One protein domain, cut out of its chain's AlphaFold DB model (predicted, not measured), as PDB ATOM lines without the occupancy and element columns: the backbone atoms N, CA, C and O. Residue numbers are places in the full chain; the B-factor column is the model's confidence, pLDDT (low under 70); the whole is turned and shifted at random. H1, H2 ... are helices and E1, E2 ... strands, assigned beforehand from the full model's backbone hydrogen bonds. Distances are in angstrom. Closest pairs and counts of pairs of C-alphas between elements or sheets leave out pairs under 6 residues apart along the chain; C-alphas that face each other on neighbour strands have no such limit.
ATOM      1  N   GLY A  56     -26.721  -0.807 -37.165       70.31
ATOM      2  CA  GLY A  56     -25.543  -0.411 -37.915       70.31
ATOM      3  C   GLY A  56     -24.279  -0.959 -37.254       70.31
ATOM      4  O   GLY A  56     -24.199  -1.149 -36.038       70.31
ATOM      5  N   GLY A  57     -23.276  -1.264 -38.071       83.00
ATOM      6  CA  GLY A  57     -21.993  -1.771 -37.597       83.00
ATOM      7  C   GLY A  57     -21.180  -0.709 -36.852       83.00
ATOM      8  O   GLY A  57     -21.638  -0.036 -35.923       83.00
ATOM      9  N   TYR A  58     -19.925  -0.572 -37.254       87.00
ATOM     10  CA  TYR A  58     -19.033   0.450 -36.727       87.00
ATOM     11  C   TYR A  58     -19.051   1.715 -37.585       87.00
ATOM     12  O   TYR A  58     -19.572   1.735 -38.697       87.00
ATOM     13  N   GLY A  59     -18.474   2.788 -37.049       83.69
ATOM     14  CA  GLY A  59     -18.261   4.049 -37.750       83.69
ATOM     15  C   GLY A  59     -17.292   4.932 -36.973       83.69
ATOM     16  O   GLY A  59     -16.898   4.587 -35.861       83.69
ATOM     17  N   TRP A  60     -16.874   6.044 -37.564       84.06
ATOM     18  CA  TRP A  60     -16.066   7.080 -36.910       84.06
ATOM     19  C   TRP A  60     -16.300   8.437 -37.579       84.06
ATOM     20  O   TRP A  60     -17.024   8.520 -38.576       84.06
ATOM     21  N   GLY A  61     -15.775   9.511 -36.987       77.25
ATOM     22  CA  GLY A  61     -16.217  10.876 -37.281       77.25
ATOM     23  C   GLY A  61     -17.632  11.160 -36.748       77.25
ATOM     24  O   GLY A  61     -18.083  10.540 -35.779       77.25
ATOM     25  N   TYR A  62     -18.356  12.098 -37.376       61.22
ATOM     26  CA  TYR A  62     -19.741  12.445 -37.011       61.22
ATOM     27  C   TYR A  62     -20.750  11.446 -37.608       61.22
ATOM     28  O   TYR A  62     -21.502  11.778 -38.516       61.22
ATOM     29  N   ASN A  63     -20.751  10.204 -37.116       59.31
ATOM     30  CA  ASN A  63     -21.583   9.112 -37.642       59.31
ATOM     31  C   ASN A  63     -22.409   8.412 -36.546       59.31
ATOM     32  O   ASN A  63     -22.320   7.199 -36.342       59.31
ATOM     33  N   GLY A  64     -23.231   9.183 -35.825       67.38
ATOM     34  CA  GLY A  64     -24.182   8.647 -34.843       67.38
ATOM     35  C   GLY A  64     -23.528   7.748 -33.780       67.38
ATOM     36  O   GLY A  64     -22.464   8.064 -33.255       67.38
ATOM     37  N   GLY A  65     -24.167   6.618 -33.454       72.62
ATOM     38  CA  GLY A  65     -23.682   5.667 -32.439       72.62
ATOM     39  C   GLY A  65     -22.520   4.764 -32.878       72.62
ATOM     40  O   GLY A  65     -21.937   4.078 -32.037       72.62
ATOM     41  N   GLY A  66     -22.157   4.760 -34.168       84.00
ATOM     42  CA  GLY A  66     -21.112   3.889 -34.724       84.00
ATOM     43  C   GLY A  66     -19.729   4.147 -34.120       84.00
ATOM     44  O   GLY A  66     -18.995   3.197 -33.846       84.00
ATOM     45  N   THR A  67     -19.415   5.414 -33.833       88.69
ATOM     46  CA  THR A  67     -18.144   5.844 -33.226       88.69
ATOM     47  C   THR A  67     -17.963   5.284 -31.817       88.69
ATOM     48  O   THR A  67     -16.919   4.719 -31.496       88.69
ATOM     49  N   SER A  68     -19.008   5.343 -30.989       90.44
ATOM     50  CA  SER A  68     -18.966   4.790 -29.631       90.44
ATOM     51  C   SER A  68     -18.895   3.251 -29.643       90.44
ATOM     52  O   SER A  68     -18.127   2.653 -28.886       90.44
ATOM     53  N   ARG A  69     -19.590   2.584 -30.580       91.19
ATOM     54  CA  ARG A  69     -19.505   1.119 -30.783       91.19
ATOM     55  C   ARG A  69     -18.102   0.674 -31.204       91.19
ATOM     56  O   ARG A  69     -17.588  -0.313 -30.675       91.19
ATOM     57  N   ALA A  70     -17.465   1.420 -32.105       92.75
ATOM     58  CA  ALA A  70     -16.084   1.178 -32.510       92.75
ATOM     59  C   ALA A  70     -15.112   1.360 -31.333       92.75
ATOM     60  O   ALA A  70     -14.260   0.502 -31.110       92.75
ATOM     61  N   ALA A  71     -15.279   2.418 -30.529       94.62
ATOM     62  CA  ALA A  71     -14.480   2.633 -29.321       94.62
ATOM     63  C   ALA A  71     -14.607   1.455 -28.344       94.62
ATOM     64  O   ALA A  71     -13.597   0.947 -27.857       94.62
ATOM     65  N   ALA A  72     -15.832   0.977 -28.109       94.62
ATOM     66  CA  ALA A  72     -16.092  -0.158 -27.229       94.62
ATOM     67  C   ALA A  72     -15.378  -1.432 -27.709       94.62
ATOM     68  O   ALA A  72     -14.737  -2.112 -26.912       94.62
ATOM     69  N   ALA A  73     -15.444  -1.728 -29.012       94.94
ATOM     70  CA  ALA A  73     -14.788  -2.890 -29.606       94.94
ATOM     71  C   ALA A  73     -13.256  -2.814 -29.500       94.94
ATOM     72  O   ALA A  73     -12.619  -3.786 -29.094       94.94
ATOM     73  N   ILE A  74     -12.667  -1.652 -29.808       95.94
ATOM     74  CA  ILE A  74     -11.216  -1.432 -29.716       95.94
ATOM     75  C   ILE A  74     -10.748  -1.552 -28.269       95.94
ATOM     76  O   ILE A  74      -9.751  -2.218 -28.017       95.94
ATOM     77  N   LEU A  75     -11.443  -0.927 -27.316       96.94
ATOM     78  CA  LEU A  75     -11.051  -0.949 -25.908       96.94
ATOM     79  C   LEU A  75     -11.219  -2.334 -25.287       96.94
ATOM     80  O   LEU A  75     -10.305  -2.788 -24.601       96.94
ATOM     81  N   ALA A  76     -12.335  -3.023 -25.545       95.25
ATOM     82  CA  ALA A  76     -12.557  -4.375 -25.037       95.25
ATOM     83  C   ALA A  76     -11.469  -5.337 -25.534       95.25
ATOM     84  O   ALA A  76     -10.906  -6.104 -24.753       95.25
ATOM     85  N   ASP A  77     -11.113  -5.230 -26.815       95.25
ATOM     86  CA  ASP A  77     -10.037  -6.009 -27.408       95.25
ATOM     87  C   ASP A  77      -8.660  -5.585 -26.876       95.25
ATOM     88  O   ASP A  77      -7.857  -6.426 -26.485       95.25
ATOM     89  N   ALA A  78      -8.359  -4.287 -26.823       95.06
ATOM     90  CA  ALA A  78      -7.054  -3.788 -26.401       95.06
ATOM     91  C   ALA A  78      -6.765  -4.118 -24.940       95.06
ATOM     92  O   ALA A  78      -5.632  -4.471 -24.624       95.06
ATOM     93  N   LEU A  79      -7.767  -4.035 -24.068       94.75
ATOM     94  CA  LEU A  79      -7.645  -4.288 -22.633       94.75
ATOM     95  C   LEU A  79      -7.823  -5.769 -22.261       94.75
ATOM     96  O   LEU A  79      -7.798  -6.090 -21.077       94.75
ATOM     97  N   ASP A  80      -7.983  -6.649 -23.257       93.19
ATOM     98  CA  ASP A  80      -8.212  -8.088 -23.087       93.19
ATOM     99  C   ASP A  80      -9.442  -8.403 -22.197       93.19
ATOM    100  O   ASP A  80      -9.453  -9.363 -21.430       93.19
ATOM    101  N   LEU A  81     -10.508  -7.599 -22.314       92.69
ATOM    102  CA  LEU A  81     -11.742  -7.711 -21.512       92.69
ATOM    103  C   LEU A  81     -12.798  -8.648 -22.128       92.69
ATOM    104  O   LEU A  81     -13.848  -8.890 -21.534       92.69
ATOM    105  N   GLY A  82     -12.541  -9.184 -23.324       91.12
ATOM    106  CA  GLY A  82     -13.492 -10.011 -24.067       91.12
ATOM    107  C   GLY A  82     -14.387  -9.181 -24.987       91.12
ATOM    108  O   GLY A  82     -13.889  -8.346 -25.738       91.12
ATOM    109  N   THR A  83     -15.698  -9.441 -24.984       91.19
ATOM    110  CA  THR A  83     -16.645  -8.680 -25.820       91.19
ATOM    111  C   THR A  83     -17.133  -7.427 -25.086       91.19
ATOM    112  O   THR A  83     -17.213  -7.453 -23.852       91.19
ATOM    113  N   PRO A  84     -17.499  -6.347 -25.801       91.75
ATOM    114  CA  PRO A  84     -17.990  -5.119 -25.178       91.75
ATOM    115  C   PRO A  84     -19.150  -5.331 -24.200       91.75
ATOM    116  O   PRO A  84     -19.200  -4.699 -23.153       91.75
ATOM    117  N   GLU A  85     -20.067  -6.245 -24.509       90.69
ATOM    118  CA  GLU A  85     -21.239  -6.553 -23.684       90.69
ATOM    119  C   GLU A  85     -20.826  -7.183 -22.356       90.69
ATOM    120  O   GLU A  85     -21.244  -6.738 -21.291       90.69
ATOM    121  N   LYS A  86     -19.946  -8.189 -22.407       89.38
ATOM    122  CA  LYS A  86     -19.457  -8.879 -21.207       89.38
ATOM    123  C   LYS A  86     -18.616  -7.970 -20.319       89.38
ATOM    124  O   LYS A  86     -18.603  -8.159 -19.108       89.38
ATOM    125  N   ALA A  87     -17.919  -7.016 -20.928       90.31
ATOM    126  CA  ALA A  87     -17.082  -6.052 -20.232       90.31
ATOM    127  C   ALA A  87     -17.872  -4.871 -19.640       90.31
ATOM    128  O   ALA A  87     -17.276  -4.058 -18.949       90.31
ATOM    129  N   GLY A  88     -19.174  -4.726 -19.923       92.25
ATOM    130  CA  GLY A  88     -19.940  -3.538 -19.518       92.25
ATOM    131  C   GLY A  88     -19.597  -2.270 -20.320       92.25
ATOM    132  O   GLY A  88     -19.877  -1.164 -19.868       92.25
ATOM    133  N   LEU A  89     -18.995  -2.430 -21.505       91.25
ATOM    134  CA  LEU A  89     -18.608  -1.372 -22.453       91.25
ATOM    135  C   LEU A  89     -19.668  -1.105 -23.534       91.25
ATOM    136  O   LEU A  89     -19.558  -0.119 -24.267       91.25
ATOM    137  N   SER A  90     -20.655  -1.988 -23.690       86.94
ATOM    138  CA  SER A  90     -21.684  -1.868 -24.731       86.94
ATOM    139  C   SER A  90     -22.543  -0.610 -24.552       86.94
ATOM    140  O   SER A  90     -22.789  -0.156 -23.438       86.94
ATOM    141  N   ILE A  91     -23.008  -0.036 -25.666       81.94
ATOM    142  CA  ILE A  91     -23.974   1.074 -25.656       81.94
ATOM    143  C   ILE A  91     -25.419   0.589 -25.465       81.94
ATOM    144  O   ILE A  91     -26.271   1.367 -25.045       81.94
ATOM    145  N   SER A  92     -25.698  -0.673 -25.807       78.81
ATOM    146  CA  SER A  92     -27.053  -1.213 -25.975       78.81
ATOM    147  C   SER A  92     -27.431  -2.253 -24.920       78.81
ATOM    148  O   SER A  92     -28.616  -2.528 -24.744       78.81
ATOM    149  N   GLU A  93     -26.460  -2.803 -24.185       81.00
ATOM    150  CA  GLU A  93     -26.694  -3.832 -23.166       81.00
ATOM    151  C   GLU A  93     -26.353  -3.329 -21.748       81.00
ATOM    152  O   GLU A  93     -25.446  -2.517 -21.558       81.00
ATOM    153  N   TRP A  94     -27.103  -3.820 -20.753       77.56
ATOM    154  CA  TRP A  94     -26.911  -3.566 -19.318       77.56
ATOM    155  C   TRP A  94     -26.581  -4.882 -18.583       77.56
ATOM    156  O   TRP A  94     -27.105  -5.927 -18.974       77.56
ATOM    157  N   PRO A  95     -25.801  -4.854 -17.484       87.50
ATOM    158  CA  PRO A  95     -25.267  -3.669 -16.811       87.50
ATOM    159  C   PRO A  95     -24.058  -3.056 -17.530       87.50
ATOM    160  O   PRO A  95     -23.250  -3.771 -18.115       87.50
ATOM    161  N   GLN A  96     -23.940  -1.731 -17.450       90.81
ATOM    162  CA  GLN A  96     -22.758  -0.998 -17.895       90.81
ATOM    163  C   GLN A  96     -21.837  -0.718 -16.705       90.81
ATOM    164  O   GLN A  96     -22.308  -0.555 -15.578       90.81
ATOM    165  N   ASP A  97     -20.532  -0.674 -16.962       94.00
ATOM    166  CA  ASP A  97     -19.541  -0.212 -15.994       94.00
ATOM    167  C   ASP A  97     -19.277   1.277 -16.235       94.00
ATOM    168  O   ASP A  97     -18.765   1.657 -17.287       94.00
ATOM    169  N   ASP A  98     -19.619   2.125 -15.265       93.75
ATOM    170  CA  ASP A  98     -19.534   3.584 -15.409       93.75
ATOM    171  C   ASP A  98     -18.114   4.073 -15.749       93.75
ATOM    172  O   ASP A  98     -17.946   5.039 -16.497       93.75
ATOM    173  N   THR A  99     -17.077   3.396 -15.239       95.50
ATOM    174  CA  THR A  99     -15.679   3.755 -15.518       95.50
ATOM    175  C   THR A  99     -15.320   3.410 -16.955       95.50
ATOM    176  O   THR A  99     -14.719   4.223 -17.661       95.50
ATOM    177  N   LEU A 100     -15.704   2.220 -17.413       95.69
ATOM    178  CA  LEU A 100     -15.440   1.779 -18.778       95.69
ATOM    179  C   LEU A 100     -16.276   2.547 -19.808       95.69
ATOM    180  O   LEU A 100     -15.773   2.860 -20.886       95.69
ATOM    181  N   VAL A 101     -17.511   2.922 -19.469       95.00
ATOM    182  CA  VAL A 101     -18.345   3.824 -20.275       95.00
ATOM    183  C   VAL A 101     -17.664   5.181 -20.435       95.00
ATOM    184  O   VAL A 101     -17.528   5.660 -21.559       95.00
ATOM    185  N   ALA A 102     -17.184   5.784 -19.344       96.00
ATOM    186  CA  ALA A 102     -16.473   7.059 -19.412       96.00
ATOM    187  C   ALA A 102     -15.185   6.953 -20.251       96.00
ATOM    188  O   ALA A 102     -14.930   7.804 -21.102       96.00
ATOM    189  N   LEU A 103     -14.414   5.874 -20.075       97.19
ATOM    190  CA  LEU A 103     -13.223   5.592 -20.881       97.19
ATOM    191  C   LEU A 103     -13.560   5.491 -22.377       97.19
ATOM    192  O   LEU A 103     -12.834   6.038 -23.206       97.19
ATOM    193  N   ARG A 104     -14.654   4.803 -22.726       95.75
ATOM    194  CA  ARG A 104     -15.136   4.658 -24.107       95.75
ATOM    195  C   ARG A 104     -15.483   5.998 -24.735       95.75
ATOM    196  O   ARG A 104     -15.062   6.250 -25.863       95.75
ATOM    197  N   GLU A 105     -16.246   6.833 -24.038       94.75
ATOM    198  CA  GLU A 105     -16.665   8.134 -24.569       94.75
ATOM    199  C   GLU A 105     -15.478   9.089 -24.738       94.75
ATOM    200  O   GLU A 105     -15.364   9.751 -25.768       94.75
ATOM    201  N   ASP A 106     -14.529   9.093 -23.804       96.00
ATOM    202  CA  ASP A 106     -13.328   9.917 -23.950       96.00
ATOM    203  C   ASP A 106     -12.413   9.397 -25.073       96.00
ATOM    204  O   ASP A 106     -11.883  10.182 -25.857       96.00
ATOM    205  N   PHE A 107     -12.288   8.074 -25.241       95.38
ATOM    206  CA  PHE A 107     -11.534   7.482 -26.355       95.38
ATOM    207  C   PHE A 107     -12.169   7.812 -27.712       95.38
ATOM    208  O   PHE A 107     -11.474   8.068 -28.700       95.38
ATOM    209  N   CYS A 108     -13.502   7.806 -27.757       92.12
ATOM    210  CA  CYS A 108     -14.289   8.215 -28.910       92.12
ATOM    211  C   CYS A 108     -13.947   9.658 -29.311       92.12
ATOM    212  O   CYS A 108     -13.635   9.896 -30.476       92.12
ATOM    213  N   VAL A 109     -13.923  10.599 -28.363       91.25
ATOM    214  CA  VAL A 109     -13.610  12.017 -28.625       91.25
ATOM    215  C   VAL A 109     -12.149  12.227 -29.038       91.25
ATOM    216  O   VAL A 109     -11.890  12.931 -30.020       91.25
ATOM    217  N   ASP A 110     -11.211  11.605 -28.323       93.06
ATOM    218  CA  ASP A 110      -9.772  11.837 -28.495       93.06
ATOM    219  C   ASP A 110      -9.209  11.224 -29.785       93.06
ATOM    220  O   ASP A 110      -8.304  11.796 -30.397       93.06
ATOM    221  N   PHE A 111      -9.733  10.070 -30.215       91.25
ATOM    222  CA  PHE A 111      -9.248   9.366 -31.405       91.25
ATOM    223  C   PHE A 111     -10.284   9.316 -32.518       91.25
ATOM    224  O   PHE A 111     -10.094   9.912 -33.578       91.25
ATOM    225  N   LEU A 112     -11.381   8.593 -32.301       89.62
ATOM    226  CA  LEU A 112     -12.289   8.228 -33.392       89.62
ATOM    227  C   LEU A 112     -13.063   9.429 -33.952       89.62
ATOM    228  O   LEU A 112     -13.418   9.435 -35.127       89.62
ATOM    229  N   GLY A 113     -13.287  10.467 -33.150       85.56
ATOM    230  CA  GLY A 113     -13.849  11.737 -33.601       85.56
ATOM    231  C   GLY A 113     -12.896  12.543 -34.490       85.56
ATOM    232  O   GLY A 113     -13.356  13.402 -35.236       85.56
ATOM    233  N   GLN A 114     -11.590  12.258 -34.434       85.12
ATOM    234  CA  GLN A 114     -10.545  12.958 -35.193       85.12
ATOM    235  C   GLN A 114     -10.108  12.203 -36.456       85.12
ATOM    236  O   GLN A 114      -9.429  12.772 -37.312       85.12
ATOM    237  N   PHE A 115     -10.440  10.915 -36.574       86.88
ATOM    238  CA  PHE A 115      -9.998  10.093 -37.694       86.88
ATOM    239  C   PHE A 115     -10.775  10.379 -38.985       86.88
ATOM    240  O   PHE A 115     -11.987  10.591 -38.978       86.88
ATOM    241  N   ALA A 116     -10.043  10.360 -40.101       76.88
ATOM    242  CA  ALA A 116     -10.578  10.458 -41.457       76.88
ATOM    243  C   ALA A 116     -11.079   9.084 -41.963       76.88
ATOM    244  O   ALA A 116     -11.259   8.154 -41.180       76.88
ATOM    245  N   SER A 117     -11.291   8.943 -43.275       80.25
ATOM    246  CA  SER A 117     -11.872   7.748 -43.908       80.25
ATOM    247  C   SER A 117     -11.144   6.432 -43.602       80.25
ATOM    248  O   SER A 117     -11.790   5.407 -43.411       80.25
ATOM    249  N   GLU A 118      -9.815   6.439 -43.519       88.44
ATOM    250  CA  GLU A 118      -9.017   5.248 -43.215       88.44
ATOM    251  C   GLU A 118      -7.933   5.588 -42.190       88.44
ATOM    252  O   GLU A 118      -7.285   6.637 -42.277       88.44
ATOM    253  N   TRP A 119      -7.728   4.721 -41.199       90.88
ATOM    254  CA  TRP A 119      -6.787   4.978 -40.107       90.88
ATOM    255  C   TRP A 119      -6.202   3.697 -39.517       90.88
ATOM    256  O   TRP A 119      -6.804   2.627 -39.564       90.88
ATOM    257  N   ARG A 120      -5.025   3.820 -38.891       91.69
ATOM    258  CA  ARG A 120      -4.364   2.737 -38.153       91.69
ATOM    259  C   ARG A 120      -3.956   3.202 -36.763       91.69
ATOM    260  O   ARG A 120      -3.365   4.268 -36.607       91.69
ATOM    261  N   LEU A 121      -4.235   2.378 -35.759       92.94
ATOM    262  CA  LEU A 121      -3.927   2.653 -34.361       92.94
ATOM    263  C   LEU A 121      -3.339   1.407 -33.699       92.94
ATOM    264  O   LEU A 121      -3.997   0.378 -33.572       92.94
ATOM    265  N   GLY A 122      -2.079   1.483 -33.276       93.81
ATOM    266  CA  GLY A 122      -1.421   0.376 -32.581       93.81
ATOM    267  C   GLY A 122      -1.990   0.161 -31.176       93.81
ATOM    268  O   GLY A 122      -2.225   1.128 -30.448       93.81
ATOM    269  N   ARG A 123      -2.120  -1.097 -30.739       93.69
ATOM    270  CA  ARG A 123      -2.564  -1.447 -29.378       93.69
ATOM    271  C   ARG A 123      -1.727  -0.759 -28.308       93.69
ATOM    272  O   ARG A 123      -2.269  -0.263 -27.328       93.69
ATOM    273  N   ALA A 124      -0.415  -0.660 -28.508       91.19
ATOM    274  CA  ALA A 124       0.463   0.022 -27.562       91.19
ATOM    275  C   ALA A 124       0.109   1.512 -27.365       91.19
ATOM    276  O   ALA A 124       0.341   2.049 -26.284       91.19
ATOM    277  N   ALA A 125      -0.445   2.190 -28.377       92.56
ATOM    278  CA  ALA A 125      -0.938   3.560 -28.232       92.56
ATOM    279  C   ALA A 125      -2.233   3.594 -27.406       92.56
ATOM    280  O   ALA A 125      -2.320   4.379 -26.464       92.56
ATOM    281  N   VAL A 126      -3.171   2.678 -27.684       95.62
ATOM    282  CA  VAL A 126      -4.423   2.527 -26.918       95.62
ATOM    283  C   VAL A 126      -4.137   2.266 -25.439       95.62
ATOM    284  O   VAL A 126      -4.671   2.952 -24.575       95.62
ATOM    285  N   LEU A 127      -3.237   1.326 -25.135       94.88
ATOM    286  CA  LEU A 127      -2.869   0.969 -23.764       94.88
ATOM    287  C   LEU A 127      -2.209   2.126 -23.004       94.88
ATOM    288  O   LEU A 127      -2.529   2.368 -21.842       94.88
ATOM    289  N   ARG A 128      -1.287   2.856 -23.648       93.44
ATOM    290  CA  ARG A 128      -0.634   4.017 -23.022       93.44
ATOM    291  C   ARG A 128      -1.624   5.146 -22.766       93.44
ATOM    292  O   ARG A 128      -1.601   5.711 -21.677       93.44
ATOM    293  N   TRP A 129      -2.494   5.435 -23.734       95.75
ATOM    294  CA  TRP A 129      -3.545   6.434 -23.568       95.75
ATOM    295  C   TRP A 129      -4.498   6.042 -22.436       95.75
ATOM    296  O   TRP A 129      -4.692   6.830 -21.516       95.75
ATOM    297  N   ALA A 130      -4.991   4.798 -22.427       96.31
ATOM    298  CA  ALA A 130      -5.907   4.319 -21.394       96.31
ATOM    299  C   ALA A 130      -5.257   4.400 -20.010       96.31
ATOM    300  O   ALA A 130      -5.850   4.926 -19.075       96.31
ATOM    301  N   ARG A 131      -3.994   3.981 -19.864       94.94
ATOM    302  CA  ARG A 131      -3.281   4.137 -18.589       94.94
ATOM    303  C   ARG A 131      -3.195   5.601 -18.150       94.94
ATOM    304  O   ARG A 131      -3.445   5.890 -16.982       94.94
ATOM    305  N   GLY A 132      -2.854   6.510 -19.063       94.44
ATOM    306  CA  GLY A 132      -2.834   7.949 -18.787       94.44
ATOM    307  C   GLY A 132      -4.199   8.469 -18.332       94.44
ATOM    308  O   GLY A 132      -4.278   9.199 -17.346       94.44
ATOM    309  N   TRP A 133      -5.272   8.019 -18.981       96.94
ATOM    310  CA  TRP A 133      -6.649   8.369 -18.642       96.94
ATOM    311  C   TRP A 133      -7.032   7.957 -17.210       96.94
ATOM    312  O   TRP A 133      -7.558   8.781 -16.457       96.94
ATOM    313  N   TYR A 134      -6.710   6.719 -16.802       96.12
ATOM    314  CA  TYR A 134      -6.965   6.231 -15.437       96.12
ATOM    315  C   TYR A 134      -6.181   7.045 -14.396       96.12
ATOM    316  O   TYR A 134      -6.734   7.439 -13.367       96.12
ATOM    317  N   LEU A 135      -4.908   7.348 -14.682       93.81
ATOM    318  CA  LEU A 135      -4.049   8.139 -13.797       93.81
ATOM    319  C   LEU A 135      -4.564   9.570 -13.613       93.81
ATOM    320  O   LEU A 135      -4.637  10.046 -12.483       93.81
ATOM    321  N   GLN A 136      -4.975  10.237 -14.694       95.06
ATOM    322  CA  GLN A 136      -5.532  11.595 -14.644       95.06
ATOM    323  C   GLN A 136      -6.800  11.690 -13.785       95.06
ATOM    324  O   GLN A 136      -7.076  12.742 -13.213       95.06
ATOM    325  N   ARG A 137      -7.561  10.595 -13.675       95.19
ATOM    326  CA  ARG A 137      -8.786  10.506 -12.864       95.19
ATOM    327  C   ARG A 137      -8.554   9.957 -11.457       95.19
ATOM    328  O   ARG A 137      -9.503   9.858 -10.687       95.19
ATOM    329  N   GLY A 138      -7.314   9.610 -11.106       94.19
ATOM    330  CA  GLY A 138      -6.982   9.042  -9.799       94.19
ATOM    331  C   GLY A 138      -7.592   7.658  -9.552       94.19
ATOM    332  O   GLY A 138      -7.793   7.277  -8.400       94.19
ATOM    333  N   ILE A 139      -7.905   6.904 -10.612       94.50
ATOM    334  CA  ILE A 139      -8.519   5.576 -10.509       94.50
ATOM    335  C   ILE A 139      -7.407   4.532 -10.372       94.50
ATOM    336  O   ILE A 139      -6.634   4.296 -11.299       94.50
ATOM    337  N   ALA A 140      -7.323   3.908  -9.196       90.19
ATOM    338  CA  ALA A 140      -6.283   2.925  -8.881       90.19
ATOM    339  C   ALA A 140      -6.600   1.510  -9.396       90.19
ATOM    340  O   ALA A 140      -5.692   0.702  -9.603       90.19
ATOM    341  N   GLU A 141      -7.880   1.194  -9.592       91.69
ATOM    342  CA  GLU A 141      -8.309  -0.106 -10.093       91.69
ATOM    343  C   GLU A 141      -8.148  -0.165 -11.615       91.69
ATOM    344  O   GLU A 141      -8.990   0.293 -12.378       91.69
ATOM    345  N   LEU A 142      -7.011  -0.706 -12.051       91.81
ATOM    346  CA  LEU A 142      -6.681  -0.848 -13.468       91.81
ATOM    347  C   LEU A 142      -7.096  -2.226 -14.005       91.81
ATOM    348  O   LEU A 142      -6.881  -3.214 -13.295       91.81
ATOM    349  N   PRO A 143      -7.555  -2.342 -15.263       92.25
ATOM    350  CA  PRO A 143      -7.568  -3.603 -16.002       92.25
ATOM    351  C   PRO A 143      -6.192  -4.285 -16.010       92.25
ATOM    352  O   PRO A 143      -5.157  -3.610 -16.012       92.25
ATOM    353  N   GLU A 144      -6.165  -5.618 -16.056       91.25
ATOM    354  CA  GLU A 144      -4.925  -6.413 -16.000       91.25
ATOM    355  C   GLU A 144      -3.917  -5.998 -17.083       91.25
ATOM    356  O   GLU A 144      -2.761  -5.711 -16.767       91.25
ATOM    357  N   ALA A 145      -4.387  -5.802 -18.321       89.75
ATOM    358  CA  ALA A 145      -3.571  -5.342 -19.446       89.75
ATOM    359  C   ALA A 145      -2.837  -4.006 -19.196       89.75
ATOM    360  O   ALA A 145      -1.797  -3.752 -19.806       89.75
ATOM    361  N   LEU A 146      -3.350  -3.141 -18.309       91.62
ATOM    362  CA  LEU A 146      -2.702  -1.873 -17.951       91.62
ATOM    363  C   LEU A 146      -1.712  -2.019 -16.790       91.62
ATOM    364  O   LEU A 146      -0.754  -1.246 -16.712       91.62
ATOM    365  N   ARG A 147      -1.918  -2.997 -15.900       87.56
ATOM    366  CA  ARG A 147      -1.018  -3.267 -14.762       87.56
ATOM    367  C   ARG A 147       0.328  -3.808 -15.226       87.56
ATOM    368  O   ARG A 147       1.346  -3.508 -14.612       87.56
ATOM    369  N   GLU A 148       0.332  -4.563 -16.321       80.88
ATOM    370  CA  GLU A 148       1.544  -5.154 -16.888       80.88
ATOM    371  C   GLU A 148       2.397  -4.157 -17.690       80.88
ATOM    372  O   GLU A 148       3.466  -4.514 -18.178       80.88
ATOM    373  N   LEU A 149       1.966  -2.904 -17.865       82.12
ATOM    374  CA  LEU A 149       2.729  -1.929 -18.645       82.12
ATOM    375  C   LEU A 149       3.969  -1.429 -17.879       82.12
ATOM    376  O   LEU A 149       3.854  -1.085 -16.695       82.12
ATOM    377  N   PRO A 150       5.126  -1.255 -18.558       79.00
ATOM    378  CA  PRO A 150       6.305  -0.621 -17.964       79.00
ATOM    379  C   PRO A 150       5.927   0.714 -17.323       79.00
ATOM    380  O   PRO A 150       5.079   1.403 -17.894       79.00
ATOM    381  N   PRO A 151       6.493   1.092 -16.163       72.62
ATOM    382  CA  PRO A 151       6.153   2.351 -15.508       72.62
ATOM    383  C   PRO A 151       6.290   3.520 -16.488       72.62
ATOM    384  O   PRO A 151       7.189   3.526 -17.332       72.62
TER     385      PRO A 151
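What this domain is: This is residues 56 to 151 of the 156 residues of an uncharacterized protein of Streptomyces sp. WAC00288 (UniProt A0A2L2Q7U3). Two helices, H1 and H2, cross steeply in the middle of this small domain; a third, H3, stands at the far end of H1, and the short H4 packs on H3. Strand E1 runs along the edge straight into H3, and residues 79 to 97 make a wide loop between H1 and H2. The 96 printed residues hold four named helices and one named strand, in the order H1, H2, E1, H3, H4, and the class is mostly helix. The whole is compact, with a radius of gyration of the C-alphas of 12.8 A and spans of 36 by 29 by 21 A.

How they stand to each other: H1, residues 66 to 78, touches H2, residues 98 to 112, closest at the C-alphas of Ala 71 and Cys 108, 5.6 A apart. They run opposite ways at a steep tilt of 69.8 degrees, only just short of about perpendicular. E1, residues 118 to 122, pairs with no named strand and is apart from H1 and H2. H3, residues 123 to 136, meets E1 only through their link. With residues 123 to 127 alone, H3 touches residues 75 to 78 of H1, about perpendicular at 83 degrees; the closest C-alphas, of Ala 78 and Arg 123, are 5.9 A apart. H2 and H3 are close but not clearly touching, closest at the C-alphas of Leu 103 and Ala 130, 7.4 A. H4, residues 144 to 147, touches H3 at its residues 127 to 131 alone, closest at the C-alphas of Arg 131 and Leu 146, 6.1 A. In H1, H2 and H3 every O i to N i+4 pair is within hydrogen-bond range; H4 is too short for such a pair, and its one O i to N i+3 pair is within range.

Where its parts are: H1 begins at C-alpha 66, (-21.112, 3.889, -34.724), and is 18.1 A long. H2 and H3 are each 19.9 A long, E1 13.9 A and H4 5.2 A. H4 ends at C-alpha 147, (-1.018, -3.267, -14.762).

The domain as a whole: The C-alphas farthest apart, of Gly 56 and Pro 151, are 38.9 A apart. The printed part has no cut, and the link from H1 to H2 is long. Residues 62 to 64 are under pLDDT 70.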